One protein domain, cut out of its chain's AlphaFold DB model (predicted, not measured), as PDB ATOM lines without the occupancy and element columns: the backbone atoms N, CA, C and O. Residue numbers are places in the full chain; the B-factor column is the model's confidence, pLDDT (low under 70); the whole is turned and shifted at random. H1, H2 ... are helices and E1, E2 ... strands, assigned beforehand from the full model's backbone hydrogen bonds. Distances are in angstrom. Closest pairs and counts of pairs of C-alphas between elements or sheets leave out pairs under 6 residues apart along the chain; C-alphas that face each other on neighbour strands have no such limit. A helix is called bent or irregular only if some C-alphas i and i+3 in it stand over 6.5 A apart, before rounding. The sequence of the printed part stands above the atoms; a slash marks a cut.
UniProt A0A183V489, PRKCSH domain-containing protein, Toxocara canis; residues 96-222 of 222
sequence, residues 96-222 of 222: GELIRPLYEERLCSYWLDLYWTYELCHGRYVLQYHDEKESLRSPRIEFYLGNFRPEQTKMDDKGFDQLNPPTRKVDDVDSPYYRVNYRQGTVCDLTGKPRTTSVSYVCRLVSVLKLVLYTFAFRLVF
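This is residues 96 to 222 of the 222 residues of the protein "PRKCSH domain-containing protein" of Toxocara canis (UniProt A0A183V489). One strongly twisted antiparallel sheet has two wings set at an angle, E1 to E4 in one and E5 to E7 in the other, joined where the end of E4 pairs with the end of E6. H1 lies near strands of both wings, H2 packs on E6, and residues 133 to 138, at the tip of the hairpin E3 and E4, stick out. The 127 printed residues hold two named helices and eight named strands, in the order H1 E1 E2 E3 E4 H2 E5 E6 E7 E8, and the class is mixed, helices and strands. The sheet is branched at E6, with neighbour pairs E1 and E2, E2 and E3, E3 and E4, E4 and E6, E5 and E6, and E6 and E7. The whole is compact, with a radius of gyration of the C-alphas of 16.0 A and spans of 52 by 36 by 30 A.

H1, residues 96 to 104, is on the branched sheet at a height of 9.5 A over the sheet. E1, residues 108 to 112, E2, residues 117 to 121, E3, residues 125 to 130, and E4, residues 141 to 148, form a meander, each strand the antiparallel neighbour of the one before. N 109 and O 120 are 2.8 A apart, N 119 and O 127 2.8 A, and N 128 and O 143 2.8 A, each within hydrogen-bond range. E4 bends by 51 degrees at residue 145. H2, residues 150 to 159, is also on the sheet; its closest C-alphas to E6, residues 173 to 183, are those of Thr 153 and Val 180, 6.6 A apart. H1 and H2 are apart, only just, at 8.3 A. E5, residues 167 to 170, E6 and E7, residues 196 to 202, form a second meander. E6 bends by 63 degrees at residue 176, and its pairing is staggered: residues 173 to 176 pair with E5, 177 to 182 with E7, and 182 to 183 with E4. Within hydrogen-bond range are N 175 and O 168, 2.8 A, N 180 and O 199, 2.8 A, and N 147 and O 183, 2.8 A. E8, residues 219 to 221, and E7 meet only at a point, where C-alphas 197 and 220 face each other at 5.6 A. O i to N i+4 pairs are within range in 2 of 5 in H1, beside 4 of 6 O i to N i+3 pairs, and in 4 of 6 in H2.

H1 begins at C-alpha 96, (147.224, 146.219, 194.569), and is irregular, C-alphas 98 and 101 being 7.2 A apart; H2 is irregular only just, C-alphas 156 and 159 being 6.6 A apart. E4 is 21.1 A long, E7 19.9 A, and E6, the longest strand, 28.5 A, ending at C-alpha 183, (133.011, 141.551, 185.626). E8 ends at C-alpha 221, (127.743, 134.149, 191.390).

The C-alphas farthest apart, those of Leu 136 and Leu 163, are 54.0 A apart. The printed part has no cut. The links E6 to E7 and E7 to E8 are long. Mean pLDDT of the printed part is 82.0; residues 133 to 138 and 205 to 222 are under 70.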
ATOM      1  N   GLY A  96     147.259 145.956 196.007       89.81
ATOM      2  CA  GLY A  96     147.224 146.219 194.569       89.81
ATOM      3  C   GLY A  96     148.618 146.436 193.974       89.81
ATOM      4  O   GLY A  96     148.917 145.913 192.902       89.81
ATOM      5  N   GLU A  97     149.502 147.142 194.685       90.88
ATOM      6  CA  GLU A  97     150.899 147.329 194.276       90.88
ATOM      7  C   GLU A  97     151.710 146.037 194.371       90.88
ATOM      8  O   GLU A  97     152.539 145.785 193.498       90.88
ATOM      9  N   LEU A  98     151.444 145.201 195.379       89.75
ATOM     10  CA  LEU A  98     152.111 143.909 195.553       89.75
ATOM     11  C   LEU A  98     151.814 142.931 194.410       89.75
ATOM     12  O   LEU A  98     152.699 142.181 194.004       89.75
ATOM     13  N   ILE A  99     150.589 142.929 193.876       90.25
ATOM     14  CA  ILE A  99     150.201 142.021 192.782       90.25
ATOM     15  C   ILE A  99     150.393 142.618 191.384       90.25
ATOM     16  O   ILE A  99     150.251 141.904 190.392       90.25
ATOM     17  N   ARG A 100     150.717 143.912 191.286       91.06
ATOM     18  CA  ARG A 100     150.929 144.621 190.019       91.06
ATOM     19  C   ARG A 100     151.942 143.952 189.080       91.06
ATOM     20  O   ARG A 100     151.633 143.901 187.888       91.06
ATOM     21  N   PRO A 101     153.068 143.373 189.549       91.25
ATOM     22  CA  PRO A 101     153.987 142.652 188.666       91.25
ATOM     23  C   PRO A 101     153.302 141.536 187.869       91.25
ATOM     24  O   PRO A 101     153.572 141.369 186.687       91.25
ATOM     25  N   LEU A 102     152.315 140.845 188.458       89.69
ATOM     26  CA  LEU A 102     151.553 139.797 187.766       89.69
ATOM     27  C   LEU A 102     150.774 140.350 186.562       89.69
ATOM     28  O   LEU A 102     150.565 139.640 185.579       89.69
ATOM     29  N   TYR A 103     150.320 141.604 186.653       91.25
ATOM     30  CA  TYR A 103     149.548 142.274 185.605       91.25
ATOM     31  C   TYR A 103     150.473 142.756 184.488       91.25
ATOM     32  O   TYR A 103     150.186 142.542 183.309       91.25
ATOM     33  N   GLU A 104     151.591 143.381 184.864       92.00
ATOM     34  CA  GLU A 104     152.586 143.934 183.942       92.00
ATOM     35  C   GLU A 104     153.290 142.820 183.147       92.00
ATOM     36  O   GLU A 104     153.400 142.912 181.923       92.00
ATOM     37  N   GLU A 105     153.653 141.720 183.809       92.25
ATOM     38  CA  GLU A 105     154.254 140.529 183.191       92.25
ATOM     39  C   GLU A 105     153.230 139.634 182.472       92.25
ATOM     40  O   GLU A 105     153.594 138.645 181.835       92.25
ATOM     41  N   ARG A 106     151.938 139.982 182.537       91.06
ATOM     42  CA  ARG A 106     150.826 139.259 181.893       91.06
ATOM     43  C   ARG A 106     150.743 137.782 182.286       91.06
ATOM     44  O   ARG A 106     150.270 136.965 181.488       91.06
ATOM     45  N   LEU A 107     151.152 137.452 183.507       91.62
ATOM     46  CA  LEU A 107     151.161 136.080 184.005       91.62
ATOM     47  C   LEU A 107     149.742 135.505 184.026       91.62
ATOM     48  O   LEU A 107     148.766 136.216 184.297       91.62
ATOM     49  N   CYS A 108     149.635 134.207 183.740       91.81
ATOM     50  CA  CYS A 108     148.395 133.455 183.899       91.81
ATOM     51  C   CYS A 108     148.599 132.279 184.850       91.81
ATOM     52  O   CYS A 108     149.638 131.620 184.828       91.81
ATOM     53  N   SER A 109     147.584 132.026 185.666       90.94
ATOM     54  CA  SER A 109     147.489 130.891 186.575       90.94
ATOM     55  C   SER A 109     146.400 129.949 186.084       90.94
ATOM     56  O   SER A 109     145.334 130.398 185.664       90.94
ATOM     57  N   TYR A 110     146.655 128.648 186.178       88.44
ATOM     58  CA  TYR A 110     145.738 127.615 185.709       88.44
ATOM     59  C   TYR A 110     145.248 126.776 186.883       88.44
ATOM     60  O   TYR A 110     146.027 126.418 187.766       88.44
ATOM     61  N   TRP A 111     143.963 126.449 186.877       88.12
ATOM     62  CA  TRP A 111     143.362 125.505 187.807       88.12
ATOM     63  C   TRP A 111     142.593 124.453 187.016       88.12
ATOM     64  O   TRP A 111     141.788 124.787 186.149       88.12
ATOM     65  N   LEU A 112     142.883 123.187 187.296       87.50
ATOM     66  CA  LEU A 112     142.240 122.059 186.644       87.50
ATOM     67  C   LEU A 112     141.213 121.475 187.608       87.50
ATOM     68  O   LEU A 112     141.562 121.031 188.702       87.50
ATOM     69  N   ASP A 113     139.962 121.488 187.177       85.56
ATOM     70  CA  ASP A 113     138.857 120.742 187.761       85.56
ATOM     71  C   ASP A 113     138.530 119.574 186.822       85.56
ATOM     72  O   ASP A 113     138.793 119.650 185.624       85.56
ATOM     73  N   LEU A 114     137.964 118.489 187.349       86.25
ATOM     74  CA  LEU A 114     137.803 117.195 186.667       86.25
ATOM     75  C   LEU A 114     137.330 117.312 185.207       86.25
ATOM     76  O   LEU A 114     137.812 116.579 184.345       86.25
ATOM     77  N   TYR A 115     136.399 118.234 184.945       86.88
ATOM     78  CA  TYR A 115     135.886 118.534 183.609       86.88
ATOM     79  C   TYR A 115     136.366 119.890 183.062       86.88
ATOM     80  O   TYR A 115     136.675 119.993 181.880       86.88
ATOM     81  N   TRP A 116     136.465 120.938 183.883       91.44
ATOM     82  CA  TRP A 116     136.786 122.292 183.417       91.44
ATOM     83  C   TRP A 116     138.236 122.684 183.697       91.44
ATOM     84  O   TRP A 116     138.743 122.503 184.800       91.44
ATOM     85  N   THR A 117     138.869 123.357 182.741       91.38
ATOM     86  CA  THR A 117     140.098 124.113 182.989       91.38
ATOM     87  C   THR A 117     139.769 125.586 183.173       91.38
ATOM     88  O   THR A 117     139.038 126.181 182.383       91.38
ATOM     89  N   TYR A 118     140.335 126.192 184.207       93.56
ATOM     90  CA  TYR A 118     140.219 127.614 184.486       93.56
ATOM     91  C   TYR A 118     141.569 128.283 184.279       93.56
ATOM     92  O   TYR A 118     142.593 127.820 184.774       93.56
ATOM     93  N   GLU A 119     141.560 129.404 183.580       94.00
ATOM     94  CA  GLU A 119     142.715 130.250 183.330       94.00
ATOM     95  C   GLU A 119     142.414 131.641 183.893       94.00
ATOM     96  O   GLU A 119     141.539 132.357 183.402       94.00
ATOM     97  N   LEU A 120     143.132 132.037 184.947       95.25
ATOM     98  CA  LEU A 120     143.210 133.438 185.339       95.25
ATOM     99  C   LEU A 120     144.406 134.060 184.638       95.25
ATOM    100  O   LEU A 120     145.535 133.830 185.056       95.25
ATOM    101  N   CYS A 121     144.164 134.984 183.723       95.88
ATOM    102  CA  CYS A 121     145.191 135.918 183.296       95.88
ATOM    103  C   CYS A 121     145.096 137.206 184.113       95.88
ATOM    104  O   CYS A 121     144.142 137.983 183.996       95.88
ATOM    105  N   HIS A 122     146.095 137.415 184.969       93.38
ATOM    106  CA  HIS A 122     146.078 138.446 185.997       93.38
ATOM    107  C   HIS A 122     145.971 139.839 185.358       93.38
ATOM    108  O   HIS A 122     146.720 140.175 184.444       93.38
ATOM    109  N   GLY A 123     144.998 140.638 185.808       94.56
ATOM    110  CA  GLY A 123     144.754 141.975 185.258       94.56
ATOM    111  C   GLY A 123     144.105 141.970 183.867       94.56
ATOM    112  O   GLY A 123     144.067 143.007 183.210       94.56
ATOM    113  N   ARG A 124     143.598 140.819 183.398       96.44
ATOM    114  CA  ARG A 124     142.972 140.679 182.074       96.44
ATOM    115  C   ARG A 124     141.604 140.017 182.147       96.44
ATOM    116  O   ARG A 124     140.593 140.698 181.992       96.44
ATOM    117  N   TYR A 125     141.557 138.716 182.404       96.50
ATOM    118  CA  TYR A 125     140.314 137.948 182.383       96.50
ATOM    119  C   TYR A 125     140.411 136.661 183.199       96.50
ATOM    120  O   TYR A 125     141.498 136.175 183.509       96.50
ATOM    121  N   VAL A 126     139.241 136.100 183.489       96.44
ATOM    122  CA  VAL A 126     139.066 134.715 183.922       96.44
ATOM    123  C   VAL A 126     138.371 133.963 182.793       96.44
ATOM    124  O   VAL A 126     137.284 134.365 182.374       96.44
ATOM    125  N   LEU A 127     138.973 132.874 182.333       95.69
ATOM    126  CA  LEU A 127     138.441 131.987 181.307       95.69
ATOM    127  C   LEU A 127     138.178 130.607 181.914       95.69
ATOM    128  O   LEU A 127     139.008 130.079 182.643       95.69
ATOM    129  N   GLN A 128     137.028 130.028 181.604       94.38
ATOM    130  CA  GLN A 128     136.711 128.623 181.828       94.38
ATOM    131  C   GLN A 128     136.635 127.945 180.466       94.38
ATOM    132  O   GLN A 128     136.003 128.484 179.561       94.38
ATOM    133  N   TYR A 129     137.259 126.783 180.308       93.38
ATOM    134  CA  TYR A 129     137.205 126.040 179.059       93.38
ATOM    135  C   TYR A 129     137.321 124.531 179.241       93.38
ATOM    136  O   TYR A 129     137.883 124.050 180.223       93.38
ATOM    137  N   HIS A 130     136.802 123.789 178.271       91.31
ATOM    138  CA  HIS A 130     136.954 122.343 178.168       91.31
ATOM    139  C   HIS A 130     137.400 121.977 176.751       91.31
ATOM    140  O   HIS A 130     136.826 122.461 175.770       91.31
ATOM    141  N   ASP A 131     138.419 121.124 176.662       86.12
ATOM    142  CA  ASP A 131     138.917 120.581 175.402       86.12
ATOM    143  C   ASP A 131     138.350 119.171 175.202       86.12
ATOM    144  O   ASP A 131     138.783 118.214 175.852       86.12
ATOM    145  N   GLU A 132     137.402 119.017 174.278       78.00
ATOM    146  CA  GLU A 132     136.929 117.697 173.854       78.00
ATOM    147  C   GLU A 132     137.985 117.035 172.956       78.00
ATOM    148  O   GLU A 132     138.167 117.392 171.792       78.00
ATOM    149  N   LYS A 133     138.705 116.046 173.499       68.88
ATOM    150  CA  LYS A 133     139.824 115.366 172.814       68.88
ATOM    151  C   LYS A 133     139.401 114.350 171.743       68.88
ATOM    152  O   LYS A 133     140.263 113.688 171.172       68.88
ATOM    153  N   GLU A 134     138.106 114.181 171.486       65.56
ATOM    154  CA  GLU A 134     137.588 113.017 170.755       65.56
ATOM    155  C   GLU A 134     137.478 113.222 169.232       65.56
ATOM    156  O   GLU A 134     137.333 112.253 168.487       65.56
ATOM    157  N   SER A 135     137.634 114.449 168.714       57.34
ATOM    158  CA  SER A 135     137.690 114.665 167.264       57.34
ATOM    159  C   SER A 135     138.672 115.762 166.858       57.34
ATOM    160  O   SER A 135     138.803 116.784 167.523       57.34
ATOM    161  N   LEU A 136     139.312 115.588 165.693       59.03
ATOM    162  CA  LEU A 136     140.218 116.561 165.056       59.03
ATOM    163  C   LEU A 136     139.563 117.938 164.769       59.03
ATOM    164  O   LEU A 136     140.207 118.819 164.201       59.03
ATOM    165  N   ARG A 137     138.269 118.098 165.081       61.22
ATOM    166  CA  ARG A 137     137.434 119.271 164.808       61.22
ATOM    167  C   ARG A 137     136.528 119.673 165.979       61.22
ATOM    168  O   ARG A 137     135.686 120.543 165.764       61.22
ATOM    169  N   SER A 138     136.654 119.084 167.173       61.16
ATOM    170  CA  SER A 138     135.818 119.517 168.303       61.16
ATOM    171  C   SER A 138     136.245 120.926 168.727       61.16
ATOM    172  O   SER A 138     137.415 121.128 169.063       61.16
ATOM    173  N   PRO A 139     135.349 121.928 168.673       75.25
ATOM    174  CA  PRO A 139     135.675 123.271 169.122       75.25
ATOM    175  C   PRO A 139     135.839 123.273 170.646       75.25
ATOM    176  O   PRO A 139     135.017 122.715 171.368       75.25
ATOM    177  N   ARG A 140     136.893 123.932 171.136       86.38
ATOM    178  CA  ARG A 140     137.066 124.239 172.561       86.38
ATOM    179  C   ARG A 140     135.832 124.994 173.058       86.38
ATOM    180  O   ARG A 140     135.494 126.044 172.510       86.38
ATOM    181  N   ILE A 141     135.166 124.469 174.084       91.00
ATOM    182  CA  ILE A 141     134.039 125.156 174.724       91.00
ATOM    183  C   ILE A 141     134.636 126.157 175.704       91.00
ATOM    184  O   ILE A 141     135.338 125.743 176.623       91.00
ATOM    185  N   GLU A 142     134.376 127.452 175.518       93.81
ATOM    186  CA  GLU A 142     134.985 128.516 176.320       93.81
ATOM    187  C   GLU A 142     133.972 129.551 176.837       93.81
ATOM    188  O   GLU A 142     133.062 129.994 176.134       93.81
ATOM    189  N   PHE A 143     134.150 129.963 178.092       94.94
ATOM    190  CA  PHE A 143     133.330 130.959 178.772       94.94
ATOM    191  C   PHE A 143     134.210 131.921 179.566       94.94
ATOM    192  O   PHE A 143     134.914 131.531 180.497       94.94
ATOM    193  N   TYR A 144     134.115 133.214 179.268       96.75
ATOM    194  CA  TYR A 144     134.704 134.236 180.122       96.75
ATOM    195  C   TYR A 144     133.878 134.347 181.402       96.75
ATOM    196  O   TYR A 144     132.690 134.668 181.365       96.75
ATOM    197  N   LEU A 145     134.505 134.125 182.552       95.75
ATOM    198  CA  LEU A 145     133.867 134.268 183.862       95.75
ATOM    199  C   LEU A 145     133.955 135.703 184.405       95.75
ATOM    200  O   LEU A 145     133.363 136.025 185.438       95.75
ATOM    201  N   GLY A 146     134.681 136.568 183.698       95.56
ATOM    202  CA  GLY A 146     134.762 137.997 183.947       95.56
ATOM    203  C   GLY A 146     136.022 138.617 183.347       95.56
ATOM    204  O   GLY A 146     137.011 137.937 183.084       95.56
ATOM    205  N   ASN A 147     135.987 139.933 183.186       96.62
ATOM    206  CA  ASN A 147     137.072 140.762 182.678       96.62
ATOM    207  C   ASN A 147     137.540 141.748 183.751       96.62
ATOM    208  O   ASN A 147     136.735 142.262 184.535       96.62
ATOM    209  N   PHE A 148     138.840 142.018 183.780       95.88
ATOM    210  CA  PHE A 148     139.434 142.999 184.677       95.88
ATOM    211  C   PHE A 148     139.078 144.419 184.226       95.88
ATOM    212  O   PHE A 148     139.113 144.736 183.037       95.88
ATOM    213  N   ARG A 149     138.731 145.284 185.182       95.19
ATOM    214  CA  ARG A 149     138.349 146.680 184.931       95.19
ATOM    215  C   ARG A 149     139.143 147.598 185.869       95.19
ATOM    216  O   ARG A 149     138.736 147.738 187.020       95.19
ATOM    217  N   PRO A 150     140.249 148.215 185.408       92.31
ATOM    218  CA  PRO A 150     141.150 148.990 186.264       92.31
ATOM    219  C   PRO A 150     140.443 150.093 187.060       92.31
ATOM    220  O   PRO A 150     140.694 150.265 188.250       92.31
ATOM    221  N   GLU A 151     139.535 150.828 186.420       93.44
ATOM    222  CA  GLU A 151     138.804 151.941 187.025       93.44
ATOM    223  C   GLU A 151     137.868 151.453 188.131       93.44
ATOM    224  O   GLU A 151     137.780 152.076 189.186       93.44
ATOM    225  N   GLN A 152     137.204 150.315 187.910       92.00
ATOM    226  CA  GLN A 152     136.301 149.715 188.886       92.00
ATOM    227  C   GLN A 152     137.079 149.132 190.068       92.00
ATOM    228  O   GLN A 152     136.679 149.344 191.206       92.00
ATOM    229  N   THR A 153     138.209 148.462 189.816       91.38
ATOM    230  CA  THR A 153     139.088 147.943 190.875       91.38
ATOM    231  C   THR A 153     139.580 149.081 191.767       91.38
ATOM    232  O   THR A 153     139.422 149.010 192.976       91.38
ATOM    233  N   LYS A 154     140.025 150.206 191.185       91.38
ATOM    234  CA  LYS A 154     140.399 151.404 191.962       91.38
ATOM    235  C   LYS A 154     139.263 151.940 192.836       91.38
ATOM    236  O   LYS A 154     139.535 152.551 193.862       91.38
ATOM    237  N   MET A 155     138.003 151.791 192.416       91.12
ATOM    238  CA  MET A 155     136.848 152.164 193.240       91.12
ATOM    239  C   MET A 155     136.595 151.145 194.351       91.12
ATOM    240  O   MET A 155     136.365 151.559 195.485       91.12
ATOM    241  N   ASP A 156     136.668 149.850 194.031       90.12
ATOM    242  CA  ASP A 156     136.525 148.745 194.983       90.12
ATOM    243  C   ASP A 156     137.598 148.849 196.100       90.12
ATOM    244  O   ASP A 156     137.303 148.592 197.268       90.12
ATOM    245  N   ASP A 157     138.800 149.339 195.771       89.56
ATOM    246  CA  ASP A 157     139.936 149.480 196.695       89.56
ATOM    247  C   ASP A 157     139.831 150.669 197.662       89.56
ATOM    248  O   ASP A 157     140.502 150.679 198.694       89.56
ATOM    249  N   LYS A 158     138.979 151.672 197.390       87.25
ATOM    250  CA  LYS A 158     138.859 152.872 198.251       87.25
ATOM    251  C   LYS A 158     138.434 152.553 199.686       87.25
ATOM    252  O   LYS A 158     138.674 153.362 200.575       87.25
ATOM    253  N   GLY A 159     137.768 151.419 199.894       82.88
ATOM    254  CA  GLY A 159     137.304 150.956 201.202       82.88
ATOM    255  C   GLY A 159     138.169 149.861 201.825       82.88
ATOM    256  O   GLY A 159     137.742 149.260 202.808       82.88
ATOM    257  N   PHE A 160     139.331 149.542 201.249       87.69
ATOM    258  CA  PHE A 160     140.175 148.470 201.761       87.69
ATOM    259  C   PHE A 160     140.928 148.916 203.023       87.69
ATOM    260  O   PHE A 160     141.830 149.752 202.961       87.69
ATOM    261  N   ASP A 161     140.574 148.331 204.169       89.06
ATOM    262  CA  ASP A 161     141.294 148.529 205.427       89.06
ATOM    263  C   ASP A 161     142.575 147.677 205.431       89.06
ATOM    264  O   ASP A 161     142.536 146.453 205.556       89.06
ATOM    265  N   GLN A 162     143.723 148.341 205.285       84.94
ATOM    266  CA  GLN A 162     145.036 147.693 205.295       84.94
ATOM    267  C   GLN A 162     145.429 147.147 206.672       84.94
ATOM    268  O   GLN A 162     146.221 146.209 206.745       84.94
ATOM    269  N   LEU A 163     144.897 147.723 207.755       86.25
ATOM    270  CA  LEU A 163     145.186 147.300 209.125       86.25
ATOM    271  C   LEU A 163     144.282 146.144 209.557       86.25
ATOM    272  O   LEU A 163     144.702 145.311 210.358       86.25
ATOM    273  N   ASN A 164     143.068 146.071 209.006       88.56
ATOM    274  CA  ASN A 164     142.107 144.998 209.266       88.56
ATOM    275  C   ASN A 164     141.587 144.392 207.950       88.56
ATOM    276  O   ASN A 164     140.400 144.527 207.627       88.56
ATOM    277  N   PRO A 165     142.450 143.716 207.170       89.94
ATOM    278  CA  PRO A 165     142.029 143.088 205.930       89.94
ATOM    279  C   PRO A 165     141.026 141.959 206.208       89.94
ATOM    280  O   PRO A 165     141.113 141.281 207.239       89.94
ATOM    281  N   PRO A 166     140.087 141.699 205.284       90.75
ATOM    282  CA  PRO A 166     139.163 140.590 205.436       90.75
ATOM    283  C   PRO A 166     139.920 139.257 205.419       90.75
ATOM    284  O   PRO A 166     140.874 139.068 204.657       90.75
ATOM    285  N   THR A 167     139.463 138.316 206.239       89.19
ATOM    286  CA  THR A 167     140.062 136.987 206.374       89.19
ATOM    287  C   THR A 167     139.144 135.904 205.827       89.19
ATOM    288  O   THR A 167     137.924 136.064 205.724       89.19
ATOM    289  N   ARG A 168     139.746 134.785 205.427       84.94
ATOM    290  CA  ARG A 168     139.033 133.568 205.042       84.94
ATOM    291  C   ARG A 168     139.849 132.341 205.418       84.94
ATOM    292  O   ARG A 168     141.075 132.381 205.338       84.94
ATOM    293  N   LYS A 169     139.174 131.226 205.684       83.00
ATOM    294  CA  LYS A 169     139.842 129.929 205.809       83.00
ATOM    295  C   LYS A 169     140.418 129.490 204.465       83.00
ATOM    296  O   LYS A 169     139.693 129.424 203.465       83.00
ATOM    297  N   VAL A 170     141.715 129.209 204.456       78.19
ATOM    298  CA  VAL A 170     142.455 128.557 203.371       78.19
ATOM    299  C   VAL A 170     143.288 127.463 204.018       78.19
ATOM    300  O   VAL A 170     144.084 127.765 204.898       78.19
ATOM    301  N   ASP A 171     143.086 126.210 203.607       77.88
ATOM    302  CA  ASP A 171     143.768 125.041 204.184       77.88
ATOM    303  C   ASP A 171     143.658 125.009 205.728       77.88
ATOM    304  O   ASP A 171     144.649 124.871 206.435       77.88
ATOM    305  N   ASP A 172     142.439 125.234 206.238       79.56
ATOM    306  CA  ASP A 172     142.082 125.323 207.667       79.56
ATOM    307  C   ASP A 172     142.738 126.456 208.480       79.56
ATOM    308  O   ASP A 172     142.482 126.588 209.676       79.56
ATOM    309  N   VAL A 173     143.479 127.352 207.823       80.44
ATOM    310  CA  VAL A 173     144.091 128.534 208.442       80.44
ATOM    311  C   VAL A 173     143.365 129.808 208.005       80.44
ATOM    312  O   VAL A 173     143.204 130.078 206.811       80.44
ATOM    313  N   ASP A 174     142.936 130.629 208.968       84.00
ATOM    314  CA  ASP A 174     142.373 131.953 208.686       84.00
ATOM    315  C   ASP A 174     143.457 132.881 208.133       84.00
ATOM    316  O   ASP A 174     144.365 133.316 208.839       84.00
ATOM    317  N   SER A 175     143.352 133.184 206.842       84.06
ATOM    318  CA  SER A 175     144.337 133.963 206.101       84.06
ATOM    319  C   SER A 175     143.729 135.275 205.590       84.06
ATOM    320  O   SER A 175     142.627 135.256 205.021       84.06
ATOM    321  N   PRO A 176     144.414 136.423 205.753       88.69
ATOM    322  CA  PRO A 176     143.987 137.680 205.150       88.69
ATOM    323  C   PRO A 176     144.080 137.597 203.625       88.69
ATOM    324  O   PRO A 176     144.992 136.970 203.076       88.69
ATOM    325  N   TYR A 177     143.140 138.237 202.929       87.94
ATOM    326  CA  TYR A 177     143.107 138.222 201.471       87.94
ATOM    327  C   TYR A 177     142.817 139.592 200.862       87.94
ATOM    328  O   TYR A 177     142.126 140.432 201.435       87.94
ATOM    329  N   TYR A 178     143.285 139.777 199.631       91.06
ATOM    330  CA  TYR A 178     142.944 140.913 198.784       91.06
ATOM    331  C   TYR A 178     142.042 140.466 197.632       91.06
ATOM    332  O   TYR A 178     142.375 139.536 196.898       91.06
ATOM    333  N   ARG A 179     140.862 141.080 197.488       91.38
ATOM    334  CA  ARG A 179     139.857 140.669 196.497       91.38
ATOM    335  C   ARG A 179     139.901 141.556 195.265       91.38
ATOM    336  O   ARG A 179     139.774 142.762 195.384       91.38
ATOM    337  N   VAL A 180     139.925 140.935 194.090       93.00
ATOM    338  CA  VAL A 180     139.779 141.616 192.800       93.00
ATOM    339  C   VAL A 180     138.573 141.060 192.057       93.00
ATOM    340  O   VAL A 180     138.429 139.846 191.900       93.00
ATOM    341  N   ASN A 181     137.696 141.948 191.595       94.19
ATOM    342  CA  ASN A 181     136.467 141.580 190.900       94.19
ATOM    343  C   ASN A 181     136.654 141.624 189.378       94.19
ATOM    344  O   ASN A 181     137.028 142.644 188.806       94.19
ATOM    345  N   TYR A 182     136.317 140.519 188.725       95.00
ATOM    346  CA  TYR A 182     136.262 140.351 187.281       95.00
ATOM    347  C   TYR A 182     134.791 140.353 186.861       95.00
ATOM    348  O   TYR A 182     133.976 139.592 187.383       95.00
ATOM    349  N   ARG A 183     134.417 141.245 185.944       94.50
ATOM    350  CA  ARG A 183     133.011 141.551 185.626       94.50
ATOM    351  C   ARG A 183     132.752 141.449 184.127       94.50
ATOM    352  O   ARG A 183     133.692 141.505 183.344       94.50
ATOM    353  N   GLN A 184     131.484 141.375 183.726       95.81
ATOM    354  CA  GLN A 184     131.085 141.386 182.310       95.81
ATOM    355  C   GLN A 184     131.727 140.245 181.498       95.81
ATOM    356  O   GLN A 184     132.343 140.482 180.462       95.81
ATOM    357  N   GLY A 185     131.650 139.016 182.008       95.62
ATOM    358  CA  GLY A 185     132.014 137.813 181.263       95.62
ATOM    359  C   GLY A 185     130.949 137.409 180.237       95.62
ATOM    360  O   GLY A 185     129.987 138.142 179.995       95.62
ATOM    361  N   THR A 186     131.092 136.212 179.668       96.19
ATOM    362  CA  THR A 186     130.110 135.616 178.755       96.19
ATOM    363  C   THR A 186     128.738 135.557 179.427       96.19
ATOM    364  O   THR A 186     128.624 135.154 180.590       96.19
ATOM    365  N   VAL A 187     127.691 135.952 178.699       96.31
ATOM    366  CA  VAL A 187     126.307 135.951 179.194       96.31
ATOM    367  C   VAL A 187     125.882 134.534 179.569       96.31
ATOM    368  O   VAL A 187     126.122 133.582 178.824       96.31
ATOM    369  N   CYS A 188     125.313 134.375 180.761       92.19
ATOM    370  CA  CYS A 188     124.721 133.120 181.193       92.19
ATOM    371  C   CYS A 188     123.425 132.884 180.418       92.19
ATOM    372  O   CYS A 188     122.535 133.727 180.403       92.19
ATOM    373  N   ASP A 189     123.344 131.727 179.786       93.25
ATOM    374  CA  ASP A 189     122.183 131.188 179.088       93.25
ATOM    375  C   ASP A 189     120.967 131.032 180.010       93.25
ATOM    376  O   ASP A 189     119.851 131.350 179.609       93.25
ATOM    377  N   LEU A 190     121.184 130.622 181.264       93.75
ATOM    378  CA  LEU A 190     120.106 130.422 182.237       93.75
ATOM    379  C   LEU A 190     119.550 131.735 182.802       93.75
ATOM    380  O   LEU A 190     118.342 131.865 182.988       93.75
ATOM    381  N   THR A 191     120.417 132.702 183.118       94.56
ATOM    382  CA  THR A 191     120.009 133.929 183.832       94.56
ATOM    383  C   THR A 191     119.948 135.169 182.947       94.56
ATOM    384  O   THR A 191     119.441 136.205 183.379       94.56
ATOM    385  N   GLY A 192     120.491 135.106 181.728       95.12
ATOM    386  CA  GLY A 192     120.636 136.244 180.818       95.12
ATOM    387  C   GLY A 192     121.627 137.311 181.299       95.12
ATOM    388  O   GLY A 192     121.764 138.355 180.662       95.12
ATOM    389  N   LYS A 193     122.324 137.089 182.423       95.88
ATOM    390  CA  LYS A 193     123.255 138.060 183.013       95.88
ATOM    391  C   LYS A 193     124.707 137.734 182.649       95.88
ATOM    392  O   LYS A 193     125.068 136.560 182.571       95.88
ATOM    393  N   PRO A 194     125.573 138.745 182.450       95.62
ATOM    394  CA  PRO A 194     127.006 138.520 182.287       95.62
ATOM    395  C   PRO A 194     127.611 137.845 183.520       95.62
ATOM    396  O   PRO A 194     127.382 138.301 184.643       95.62
ATOM    397  N   ARG A 195     128.425 136.803 183.316       94.56
ATOM    398  CA  ARG A 195     129.152 136.140 184.409       94.56
ATOM    399  C   ARG A 195     130.091 137.122 185.118       94.56
ATOM    400  O   ARG A 195     130.683 138.011 184.494       94.56
ATOM    401  N   THR A 196     130.210 136.968 186.432       95.12
ATOM    402  CA  THR A 196     131.131 137.749 187.266       95.12
ATOM    403  C   THR A 196     131.831 136.839 188.260       95.12
ATOM    404  O   THR A 196     131.290 135.812 188.670       95.12
ATOM    405  N   THR A 197     133.048 137.211 188.631       94.06
ATOM    406  CA  THR A 197     133.938 136.398 189.453       94.06
ATOM    407  C   THR A 197     134.744 137.283 190.387       94.06
ATOM    408  O   THR A 197     135.259 138.318 189.976       94.06
ATOM    409  N   SER A 198     134.940 136.847 191.628       92.81
ATOM    410  CA  SER A 198     135.901 137.466 192.543       92.81
ATOM    411  C   SER A 198     137.111 136.558 192.740       92.81
ATOM    412  O   SER A 198     136.966 135.398 193.115       92.81
ATOM    413  N   VAL A 199     138.307 137.106 192.541       92.19
ATOM    414  CA  VAL A 199     139.592 136.455 192.815       92.19
ATOM    415  C   VAL A 199     140.097 136.932 194.169       92.19
ATOM    416  O   VAL A 199     140.096 138.130 194.427       92.19
ATOM    417  N   SER A 200     140.514 136.013 195.041       90.69
ATOM    418  CA  SER A 200     141.112 136.346 196.343       90.69
ATOM    419  C   SER A 200     142.602 136.012 196.315       90.69
ATOM    420  O   SER A 200     142.957 134.852 196.146       90.69
ATOM    421  N   TYR A 201     143.455 137.017 196.473       89.38
ATOM    422  CA  TYR A 201     144.904 136.879 196.598       89.38
ATOM    423  C   TYR A 201     145.274 136.686 198.068       89.38
ATOM    424  O   TYR A 201     144.897 137.510 198.898       89.38
ATOM    425  N   VAL A 202     146.000 135.612 198.384       87.19
ATOM    426  CA  VAL A 202     146.379 135.230 199.755       87.19
ATOM    427  C   VAL A 202     147.888 135.031 199.825       87.19
ATOM    428  O   VAL A 202     148.455 134.329 198.989       87.19
ATOM    429  N   CYS A 203     148.546 135.638 200.812       79.75
ATOM    430  CA  CYS A 203     149.978 135.447 201.031       79.75
ATOM    431  C   CYS A 203     150.236 134.096 201.709       79.75
ATOM    432  O   CYS A 203     149.612 133.791 202.724       79.75
ATOM    433  N   ARG A 204     151.175 133.306 201.179       70.81
ATOM    434  CA  ARG A 204     151.647 132.069 201.810       70.81
ATOM    435  C   ARG A 204     153.165 132.047 201.920       70.81
ATOM    436  O   ARG A 204     153.867 132.335 200.954       70.81
ATOM    437  N   LEU A 205     153.656 131.655 203.093       60.16
ATOM    438  CA  LEU A 205     155.070 131.404 203.355       60.16
ATOM    439  C   LEU A 205     155.374 129.943 203.013       60.16
ATOM    440  O   LEU A 205     155.313 129.070 203.871       60.16
ATOM    441  N   VAL A 206     155.655 129.651 201.746       53.06
ATOM    442  CA  VAL A 206     156.258 128.364 201.370       53.06
ATOM    443  C   VAL A 206     157.773 128.583 201.332       53.06
ATOM    444  O   VAL A 206     158.222 129.583 200.784       53.06
ATOM    445  N   SER A 207     158.560 127.691 201.943       41.50
ATOM    446  CA  SER A 207     160.002 127.806 202.275       41.50
ATOM    447  C   SER A 207     160.980 127.969 201.096       41.50
ATOM    448  O   SER A 207     162.191 127.853 201.251       41.50
ATOM    449  N   VAL A 208     160.468 128.247 199.906       36.97
ATOM    450  CA  VAL A 208     161.212 128.647 198.719       36.97
ATOM    451  C   VAL A 208     160.456 129.853 198.193       36.97
ATOM    452  O   VAL A 208     159.240 129.757 198.059       36.97
ATOM    453  N   LEU A 209     161.150 130.959 197.902       28.58
ATOM    454  CA  LEU A 209     160.628 132.161 197.234       28.58
ATOM    455  C   LEU A 209     160.039 131.807 195.851       28.58
ATOM    456  O   LEU A 209     160.568 132.122 194.794       28.58
ATOM    457  N   LYS A 210     158.916 131.105 195.861       28.73
ATOM    458  CA  LYS A 210     157.895 131.115 194.844       28.73
ATOM    459  C   LYS A 210     156.781 131.906 195.494       28.73
ATOM    460  O   LYS A 210     156.289 131.532 196.557       28.73
ATOM    461  N   LEU A 211     156.399 133.005 194.865       33.81
ATOM    462  CA  LEU A 211     155.164 133.705 195.168       33.81
ATOM    463  C   LEU A 211     154.007 132.765 194.785       33.81
ATOM    464  O   LEU A 211     153.371 132.931 193.749       33.81
ATOM    465  N   VAL A 212     153.791 131.697 195.557       36.31
ATOM    466  CA  VAL A 212     152.684 130.780 195.328       36.31
ATOM    467  C   VAL A 212     151.475 131.394 196.008       36.31
ATOM    468  O   VAL A 212     151.116 131.054 197.133       36.31
ATOM    469  N   LEU A 213     150.873 132.354 195.309       40.69
ATOM    470  CA  LEU A 213     149.511 132.811 195.547       40.69
ATOM    471  C   LEU A 213     148.584 131.633 195.240       40.69
ATOM    472  O   LEU A 213     147.989 131.545 194.169       40.69
ATOM    473  N   TYR A 214     148.524 130.664 196.143       41.22
ATOM    474  CA  TYR A 214     147.537 129.614 196.020       41.22
ATOM    475  C   TYR A 214     146.161 130.134 196.447       41.22
ATOM    476  O   TYR A 214     146.011 130.908 197.394       41.22
ATOM    477  N   THR A 215     145.186 129.534 195.771       43.47
ATOM    478  CA  THR A 215     143.779 129.375 196.135       43.47
ATOM    479  C   THR A 215     142.850 130.547 195.822       43.47
ATOM    480  O   THR A 215     142.354 131.280 196.676       43.47
ATOM    481  N   PHE A 216     142.486 130.607 194.540       41.97
ATOM    482  CA  PHE A 216     141.170 131.058 194.118       41.97
ATOM    483  C   PHE A 216     140.107 130.265 194.871       41.97
ATOM    484  O   PHE A 216     140.024 129.050 194.726       41.97
ATOM    485  N   ALA A 217     139.229 130.944 195.599       41.78
ATOM    486  CA  ALA A 217     137.853 130.486 195.571       41.78
ATOM    487  C   ALA A 217     137.138 131.353 194.559       41.78
ATOM    488  O   ALA A 217     136.827 132.517 194.829       41.78
ATOM    489  N   PHE A 218     136.914 130.772 193.390       44.41
ATOM    490  CA  PHE A 218     135.908 131.265 192.480       44.41
ATOM    491  C   PHE A 218     134.571 131.179 193.210       44.41
ATOM    492  O   PHE A 218     133.974 130.113 193.322       44.41
ATOM    493  N   ARG A 219     134.092 132.303 193.746       43.19
ATOM    494  CA  ARG A 219     132.659 132.424 193.996       43.19
ATOM    495  C   ARG A 219     132.036 132.775 192.655       43.19
ATOM    496  O   ARG A 219     131.968 133.949 192.298       43.19
ATOM    497  N   LEU A 220     131.650 131.748 191.904       39.16
ATOM    498  CA  LEU A 220     130.764 131.917 190.760       39.16
ATOM    499  C   LEU A 220     129.414 132.369 191.319       39.16
ATOM    500  O   LEU A 220     128.722 131.609 191.996       39.16
ATOM    501  N   VAL A 221     129.091 133.643 191.128       32.94
ATOM    502  CA  VAL A 221     127.743 134.149 191.390       32.94
ATOM    503  C   VAL A 221     126.973 133.942 190.087       32.94
ATOM    504  O   VAL A 221     127.228 134.658 189.117       32.94
ATOM    505  N   PHE A 222     126.122 132.914 190.055       33.50
ATOM    506  CA  PHE A 222     125.160 132.665 188.976       33.50
ATOM    507  C   PHE A 222     123.912 133.534 189.155       33.50
ATOM    508  O   PHE A 222     123.475 133.699 190.319       33.50
TER     509      PHE A 222